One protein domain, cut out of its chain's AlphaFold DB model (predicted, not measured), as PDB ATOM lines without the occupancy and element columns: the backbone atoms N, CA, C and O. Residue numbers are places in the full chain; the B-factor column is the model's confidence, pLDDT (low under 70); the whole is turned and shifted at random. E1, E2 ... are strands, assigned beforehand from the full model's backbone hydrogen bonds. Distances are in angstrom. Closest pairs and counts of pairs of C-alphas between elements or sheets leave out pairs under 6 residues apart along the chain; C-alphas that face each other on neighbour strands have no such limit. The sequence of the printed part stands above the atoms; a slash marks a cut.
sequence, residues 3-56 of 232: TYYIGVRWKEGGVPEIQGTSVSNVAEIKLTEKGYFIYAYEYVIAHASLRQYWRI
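This is residues 3 to 56 of the 232 residues of an uncharacterized protein of Tyzzerella nexilis (UniProt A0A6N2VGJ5). A long two-stranded arm, E1 beside the first part of E2, turns at a bend in E2 into a small three-stranded end made by the rest of E2, E3 and E4. The four strands form one antiparallel sheet, E1 E2 E3 E4, curled like part of a barrel. The printed part has 54 residues, no named helix and an all-strand make-up; it is a meander, each strand the antiparallel neighbour of the one before. It is only just loose, close to extended, with a radius of gyration of the C-alphas of 14.7 A and spans of 45 by 25 by 18 A.

E1, residues 3 to 10, begins at C-alpha 3 (87.674, 65.323, -29.854) and is 23.1 A long. E2, residues 16 to 31, is 33.1 A long. E3 is residues 36 to 41, 16.5 A; E4, residues 52 to 55, 10.7 A, ends at C-alpha 55 (73.788, 74.637, -33.500).

Hairpin E1 and E2 has N 5 and O 22 at 2.9 A. E2 bends by 94 degrees at residue 27. Hairpin E2 and E3 has N 30 and O 38 at 2.8 A; hairpin E3 and E4, N 37 and O 54 at 2.8 A. E1 is apart from E3 and E4.

The C-alphas of Gly 13 and Glu 33, the two farthest apart, are 45.0 A apart. The printed part has no cut and no long link; no printed residue is under 70 in pLDDT.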
ATOM      1  N   THR A   3      87.465  63.980 -29.296       88.75
ATOM      2  CA  THR A   3      87.674  65.323 -29.854       88.75
ATOM      3  C   THR A   3      89.154  65.681 -29.784       88.75
ATOM      4  O   THR A   3      89.854  65.259 -28.861       88.75
ATOM      5  N   TYR A   4      89.620  66.452 -30.765       89.38
ATOM      6  CA  TYR A   4      90.979  66.981 -30.827       89.38
ATOM      7  C   TYR A   4      90.897  68.497 -31.005       89.38
ATOM      8  O   TYR A   4      90.445  68.972 -32.044       89.38
ATOM      9  N   TYR A   5      91.296  69.252 -29.985       86.56
ATOM     10  CA  TYR A   5      91.296  70.713 -30.012       86.56
ATOM     11  C   TYR A   5      92.710  71.230 -30.271       86.56
ATOM     12  O   TYR A   5      93.671  70.732 -29.681       86.56
ATOM     13  N   ILE A   6      92.832  72.240 -31.135       91.38
ATOM     14  CA  ILE A   6      94.084  72.940 -31.433       91.38
ATOM     15  C   ILE A   6      93.872  74.415 -31.111       91.38
ATOM     16  O   ILE A   6      93.122  75.102 -31.801       91.38
ATOM     17  N   GLY A   7      94.545  74.902 -30.072       89.44
ATOM     18  CA  GLY A   7      94.575  76.324 -29.753       89.44
ATOM     19  C   GLY A   7      95.583  77.033 -30.651       89.44
ATOM     20  O   GLY A   7      96.744  76.623 -30.717       89.44
ATOM     21  N   VAL A   8      95.158  78.100 -31.323       92.75
ATOM     22  CA  VAL A   8      96.023  78.950 -32.153       92.75
ATOM     23  C   VAL A   8      96.101  80.332 -31.517       92.75
ATOM     24  O   VAL A   8      95.075  80.907 -31.164       92.75
ATOM     25  N   ARG A   9      97.312  80.879 -31.388       92.12
ATOM     26  CA  ARG A   9      97.536  82.263 -30.945       92.12
ATOM     27  C   ARG A   9      98.317  83.049 -31.987       92.12
ATOM     28  O   ARG A   9      99.064  82.476 -32.776       92.12
ATOM     29  N   TRP A  10      98.179  84.368 -31.952       92.50
ATOM     30  CA  TRP A  10      98.901  85.276 -32.838       92.50
ATOM     31  C   TRP A  10     100.133  85.843 -32.136       92.50
ATOM     32  O   TRP A  10     100.045  86.313 -31.001       92.50
ATOM     33  N   LYS A  11     101.285  85.805 -32.807       89.12
ATOM     34  CA  LYS A  11     102.489  86.521 -32.370       89.12
ATOM     35  C   LYS A  11     102.415  87.997 -32.729       89.12
ATOM     36  O   LYS A  11     101.694  88.396 -33.646       89.12
ATOM     37  N   GLU A  12     103.259  88.784 -32.068       83.06
ATOM     38  CA  GLU A  12     103.624  90.117 -32.539       83.06
ATOM     39  C   GLU A  12     104.099  90.030 -34.003       83.06
ATOM     40  O   GLU A  12     104.920  89.178 -34.352       83.06
ATOM     41  N   GLY A  13     103.506  90.841 -34.885       88.25
ATOM     42  CA  GLY A  13     103.704  90.754 -36.339       88.25
ATOM     43  C   GLY A  13     102.686  89.894 -37.106       88.25
ATOM     44  O   GLY A  13     102.825  89.749 -38.316       88.25
ATOM     45  N   GLY A  14     101.656  89.345 -36.447       90.12
ATOM     46  CA  GLY A  14     100.510  88.711 -37.119       90.12
ATOM     47  C   GLY A  14     100.765  87.294 -37.641       90.12
ATOM     48  O   GLY A  14     100.040  86.818 -38.509       90.12
ATOM     49  N   VAL A  15     101.783  86.601 -37.127       92.25
ATOM     50  CA  VAL A  15     102.066  85.204 -37.491       92.25
ATOM     51  C   VAL A  15     101.322  84.266 -36.530       92.25
ATOM     52  O   VAL A  15     101.524  84.387 -35.317       92.25
ATOM     53  N   PRO A  16     100.486  83.331 -37.019       93.12
ATOM     54  CA  PRO A  16      99.799  82.380 -36.156       93.12
ATOM     55  C   PRO A  16     100.759  81.277 -35.688       93.12
ATOM     56  O   PRO A  16     101.626  80.826 -36.439       93.12
ATOM     57  N   GLU A  17     100.587  80.797 -34.459       93.44
ATOM     58  CA  GLU A  17     101.253  79.596 -33.958       93.44
ATOM     59  C   GLU A  17     100.312  78.711 -33.143       93.44
ATOM     60  O   GLU A  17      99.363  79.190 -32.520       93.44
ATOM     61  N   ILE A  18     100.612  77.410 -33.109       93.06
ATOM     62  CA  ILE A  18      99.911  76.464 -32.240       93.06
ATOM     63  C   ILE A  18     100.337  76.742 -30.799       93.06
ATOM     64  O   ILE A  18     101.501  76.583 -30.438       93.06
ATOM     65  N   GLN A  19      99.380  77.153 -29.975       91.75
ATOM     66  CA  GLN A  19      99.563  77.365 -28.544       91.75
ATOM     67  C   GLN A  19      99.539  76.041 -27.775       91.75
ATOM     68  O   GLN A  19     100.239  75.890 -26.778       91.75
ATOM     69  N   GLY A  20      98.734  75.083 -28.235       89.50
ATOM     70  CA  GLY A  20      98.609  73.777 -27.608       89.50
ATOM     71  C   GLY A  20      97.568  72.904 -28.290       89.50
ATOM     72  O   GLY A  20      96.799  73.363 -29.136       89.50
ATOM     73  N   THR A  21      97.553  71.633 -27.905       92.00
ATOM     74  CA  THR A  21      96.584  70.650 -28.387       92.00
ATOM     75  C   THR A  21      96.031  69.854 -27.219       92.00
ATOM     76  O   THR A  21      96.793  69.505 -26.316       92.00
ATOM     77  N   SER A  22      94.749  69.506 -27.249       87.38
ATOM     78  CA  SER A  22      94.136  68.632 -26.245       87.38
ATOM     79  C   SER A  22      93.283  67.555 -26.898       87.38
ATOM     80  O   SER A  22      92.641  67.791 -27.920       87.38
ATOM     81  N   VAL A  23      93.273  66.372 -26.286       90.19
ATOM     82  CA  VAL A  23      92.461  65.231 -26.720       90.19
ATOM     83  C   VAL A  23      91.544  64.837 -25.582       90.19
ATOM     84  O   VAL A  23      92.022  64.610 -24.472       90.19
ATOM     85  N   SER A  24      90.253  64.719 -25.871       90.12
ATOM     86  CA  SER A  24      89.256  64.323 -24.877       90.12
ATOM     87  C   SER A  24      88.387  63.197 -25.414       90.12
ATOM     88  O   SER A  24      87.849  63.288 -26.523       90.12
ATOM     89  N   ASN A  25      88.232  62.137 -24.619       93.31
ATOM     90  CA  ASN A  25      87.287  61.065 -24.911       93.31
ATOM     91  C   ASN A  25      85.856  61.577 -24.755       93.31
ATOM     92  O   ASN A  25      85.544  62.281 -23.793       93.31
ATOM     93  N   VAL A  26      84.993  61.205 -25.695       93.25
ATOM     94  CA  VAL A  26      83.572  61.556 -25.692       93.25
ATOM     95  C   VAL A  26      82.771  60.374 -25.164       93.25
ATOM     96  O   VAL A  26      82.856  59.280 -25.729       93.25
ATOM     97  N   ALA A  27      82.000  60.621 -24.107       93.56
ATOM     98  CA  ALA A  27      81.138  59.639 -23.456       93.56
ATOM     99  C   ALA A  27      79.721  59.624 -24.046       93.56
ATOM    100  O   ALA A  27      79.114  58.564 -24.168       93.56
ATOM    101  N   GLU A  28      79.204  60.794 -24.424       93.88
ATOM    102  CA  GLU A  28      77.829  60.978 -24.892       93.88
ATOM    103  C   GLU A  28      77.801  61.889 -26.118       93.88
ATOM    104  O   GLU A  28      78.576  62.843 -26.207       93.88
ATOM    105  N   ILE A  29      76.886  61.602 -27.046       94.75
ATOM    106  CA  ILE A  29      76.539  62.458 -28.179       94.75
ATOM    107  C   ILE A  29      75.019  62.449 -28.311       94.75
ATOM    108  O   ILE A  29      74.415  61.375 -28.341       94.75
ATOM    109  N   LYS A  30      74.420  63.624 -28.473       95.06
ATOM    110  CA  LYS A  30      73.015  63.806 -28.819       95.06
ATOM    111  C   LYS A  30      72.920  64.785 -29.980       95.06
ATOM    112  O   LYS A  30      73.429  65.896 -29.895       95.06
ATOM    113  N   LEU A  31      72.260  64.368 -31.054       95.31
ATOM    114  CA  LEU A  31      71.733  65.292 -32.046       95.31
ATOM    115  C   LEU A  31      70.251  65.475 -31.731       95.31
ATOM    116  O   LEU A  31      69.505  64.496 -31.728       95.31
ATOM    117  N   THR A  32      69.856  66.691 -31.383       94.31
ATOM    118  CA  THR A  32      68.466  67.012 -31.064       94.31
ATOM    119  C   THR A  32      67.641  67.214 -32.334       94.31
ATOM    120  O   THR A  32      68.187  67.428 -33.420       94.31
ATOM    121  N   GLU A  33      66.315  67.164 -32.204       91.19
ATOM    122  CA  GLU A  33      65.408  67.327 -33.344       91.19
ATOM    123  C   GLU A  33      65.472  68.729 -33.956       91.19
ATOM    124  O   GLU A  33      65.289  68.857 -35.164       91.19
ATOM    125  N   LYS A  34      65.783  69.769 -33.167       92.62
ATOM    126  CA  LYS A  34      65.922  71.140 -33.678       92.62
ATOM    127  C   LYS A  34      67.349  71.490 -34.106       92.62
ATOM    128  O   LYS A  34      67.641  72.654 -34.365       92.62
ATOM    129  N   GLY A  35      68.244  70.507 -34.204       92.88
ATOM    130  CA  GLY A  35      69.556  70.706 -34.819       92.88
ATOM    131  C   GLY A  35      70.650  71.193 -33.868       92.88
ATOM    132  O   GLY A  35      71.580  71.872 -34.307       92.88
ATOM    133  N   TYR A  36      70.595  70.831 -32.584       95.75
ATOM    134  CA  TYR A  36      71.742  70.932 -31.681       95.75
ATOM    135  C   TYR A  36      72.538  69.632 -31.644       95.75
ATOM    136  O   TYR A  36      72.033  68.567 -31.297       95.75
ATOM    137  N   PHE A  37      73.829  69.738 -31.937       95.75
ATOM    138  CA  PHE A  37      74.810  68.698 -31.667       95.75
ATOM    139  C   PHE A  37      75.418  68.931 -30.285       95.75
ATOM    140  O   PHE A  37      76.193  69.867 -30.099       95.75
ATOM    141  N   ILE A  38      75.070  68.082 -29.323       95.44
ATOM    142  CA  ILE A  38      75.492  68.149 -27.922       95.44
ATOM    143  C   ILE A  38      76.375  66.939 -27.620       95.44
ATOM    144  O   ILE A  38      76.067  65.820 -28.029       95.44
ATOM    145  N   TYR A  39      77.475  67.131 -26.900       94.00
ATOM    146  CA  TYR A  39      78.333  66.026 -26.480       94.00
ATOM    147  C   TYR A  39      78.975  66.274 -25.115       94.00
ATOM    148  O   TYR A  39      79.224  67.414 -24.722       94.00
ATOM    149  N   ALA A  40      79.269  65.191 -24.397       93.25
ATOM    150  CA  ALA A  40      79.910  65.226 -23.083       93.25
ATOM    151  C   ALA A  40      81.230  64.446 -23.090       93.25
ATOM    152  O   ALA A  40      81.352  63.399 -23.736       93.25
ATOM    153  N   TYR A  41      82.218  64.939 -22.345       92.25
ATOM    154  CA  TYR A  41      83.484  64.234 -22.150       92.25
ATOM    155  C   TYR A  41      83.371  63.155 -21.067       92.25
ATOM    156  O   TYR A  41      82.581  63.285 -20.138       92.25
ATOM    157  N   GLU A  42      84.198  62.107 -21.150       90.69
ATOM    158  CA  GLU A  42      84.319  61.102 -20.073       90.69
ATOM    159  C   GLU A  42      84.801  61.720 -18.754       90.69
ATOM    160  O   GLU A  42      84.433  61.264 -17.673       90.69
ATOM    161  N   TYR A  43      85.629  62.761 -18.845       86.44
ATOM    162  CA  TYR A  43      86.147  63.497 -17.705       86.44
ATOM    163  C   TYR A  43      85.681  64.952 -17.772       86.44
ATOM    164  O   TYR A  43      86.058  65.689 -18.685       86.44
ATOM    165  N   VAL A  44      84.875  65.362 -16.792       80.56
ATOM    166  CA  VAL A  44      84.440  66.753 -16.631       80.56
ATOM    167  C   VAL A  44      85.516  67.508 -15.859       80.56
ATOM    168  O   VAL A  44      85.840  67.171 -14.720       80.56
ATOM    169  N   ILE A  45      86.084  68.532 -16.491       76.94
ATOM    170  CA  ILE A  45      87.054  69.420 -15.852       76.94
ATOM    171  C   ILE A  45      86.295  70.336 -14.888       76.94
ATOM    172  O   ILE A  45      85.244  70.877 -15.234       76.94
ATOM    173  N   ALA A  46      86.822  70.522 -13.676       74.50
ATOM    174  CA  ALA A  46      86.242  71.456 -12.719       74.50
ATOM    175  C   ALA A  46      86.106  72.857 -13.343       74.50
ATOM    176  O   ALA A  46      87.044  73.348 -13.968       74.50
ATOM    177  N   HIS A  47      84.948  73.491 -13.144       72.00
ATOM    178  CA  HIS A  47      84.594  74.807 -13.695       72.00
ATOM    179  C   HIS A  47      84.408  74.874 -15.226       72.00
ATOM    180  O   HIS A  47      84.326  75.973 -15.770       72.00
ATOM    181  N   ALA A  48      84.311  73.739 -15.926       78.12
ATOM    182  CA  ALA A  48      83.895  73.686 -17.330       78.12
ATOM    183  C   ALA A  48      82.401  73.340 -17.464       78.12
ATOM    184  O   ALA A  48      81.820  72.769 -16.544       78.12
ATOM    185  N   SER A  49      81.796  73.643 -18.621       81.44
ATOM    186  CA  SER A  49      80.448  73.169 -18.985       81.44
ATOM    187  C   SER A  49      80.347  71.645 -18.866       81.44
ATOM    188  O   SER A  49      81.298  70.932 -19.204       81.44
ATOM    189  N   LEU A  50      79.191  71.136 -18.428       88.38
ATOM    190  CA  LEU A  50      78.928  69.692 -18.374       88.38
ATOM    191  C   LEU A  50      78.917  69.104 -19.784       88.38
ATOM    192  O   LEU A  50      79.359  67.972 -20.000       88.38
ATOM    193  N   ARG A  51      78.414  69.886 -20.741       91.75
ATOM    194  CA  ARG A  51      78.309  69.520 -22.149       91.75
ATOM    195  C   ARG A  51      78.849  70.621 -23.046       91.75
ATOM    196  O   ARG A  51      78.833  71.802 -22.723       91.75
ATOM    197  N   GLN A  52      79.352  70.201 -24.194       91.88
ATOM    198  CA  GLN A  52      79.677  71.068 -25.315       91.88
ATOM    199  C   GLN A  52      78.531  70.994 -26.318       91.88
ATOM    200  O   GLN A  52      77.885  69.950 -26.433       91.88
ATOM    201  N   TYR A  53      78.278  72.075 -27.049       94.06
ATOM    202  CA  TYR A  53      77.164  72.119 -27.985       94.06
ATOM    203  C   TYR A  53      77.447  73.009 -29.191       94.06
ATOM    204  O   TYR A  53      78.203  73.974 -29.104       94.06
ATOM    205  N   TRP A  54      76.812  72.673 -30.311       92.94
ATOM    206  CA  TRP A  54      76.839  73.443 -31.549       92.94
ATOM    207  C   TRP A  54      75.459  73.411 -32.193       92.94
ATOM    208  O   TRP A  54      74.873  72.336 -32.338       92.94
ATOM    209  N   ARG A  55      74.956  74.571 -32.621       93.56
ATOM    210  CA  ARG A  55      73.788  74.637 -33.500       93.56
ATOM    211  C   ARG A  55      74.245  74.293 -34.917       93.56
ATOM    212  O   ARG A  55      74.991  75.057 -35.522       93.56
ATOM    213  N   ILE A  56      73.862  73.120 -35.419       93.62
ATOM    214  CA  ILE A  56      74.267  72.653 -36.754       93.62
ATOM    215  C   ILE A  56      73.326  73.144 -37.853       93.62
ATOM    216  O   ILE A  56      73.751  73.307 -38.994       93.62
TER     217      ILE A  56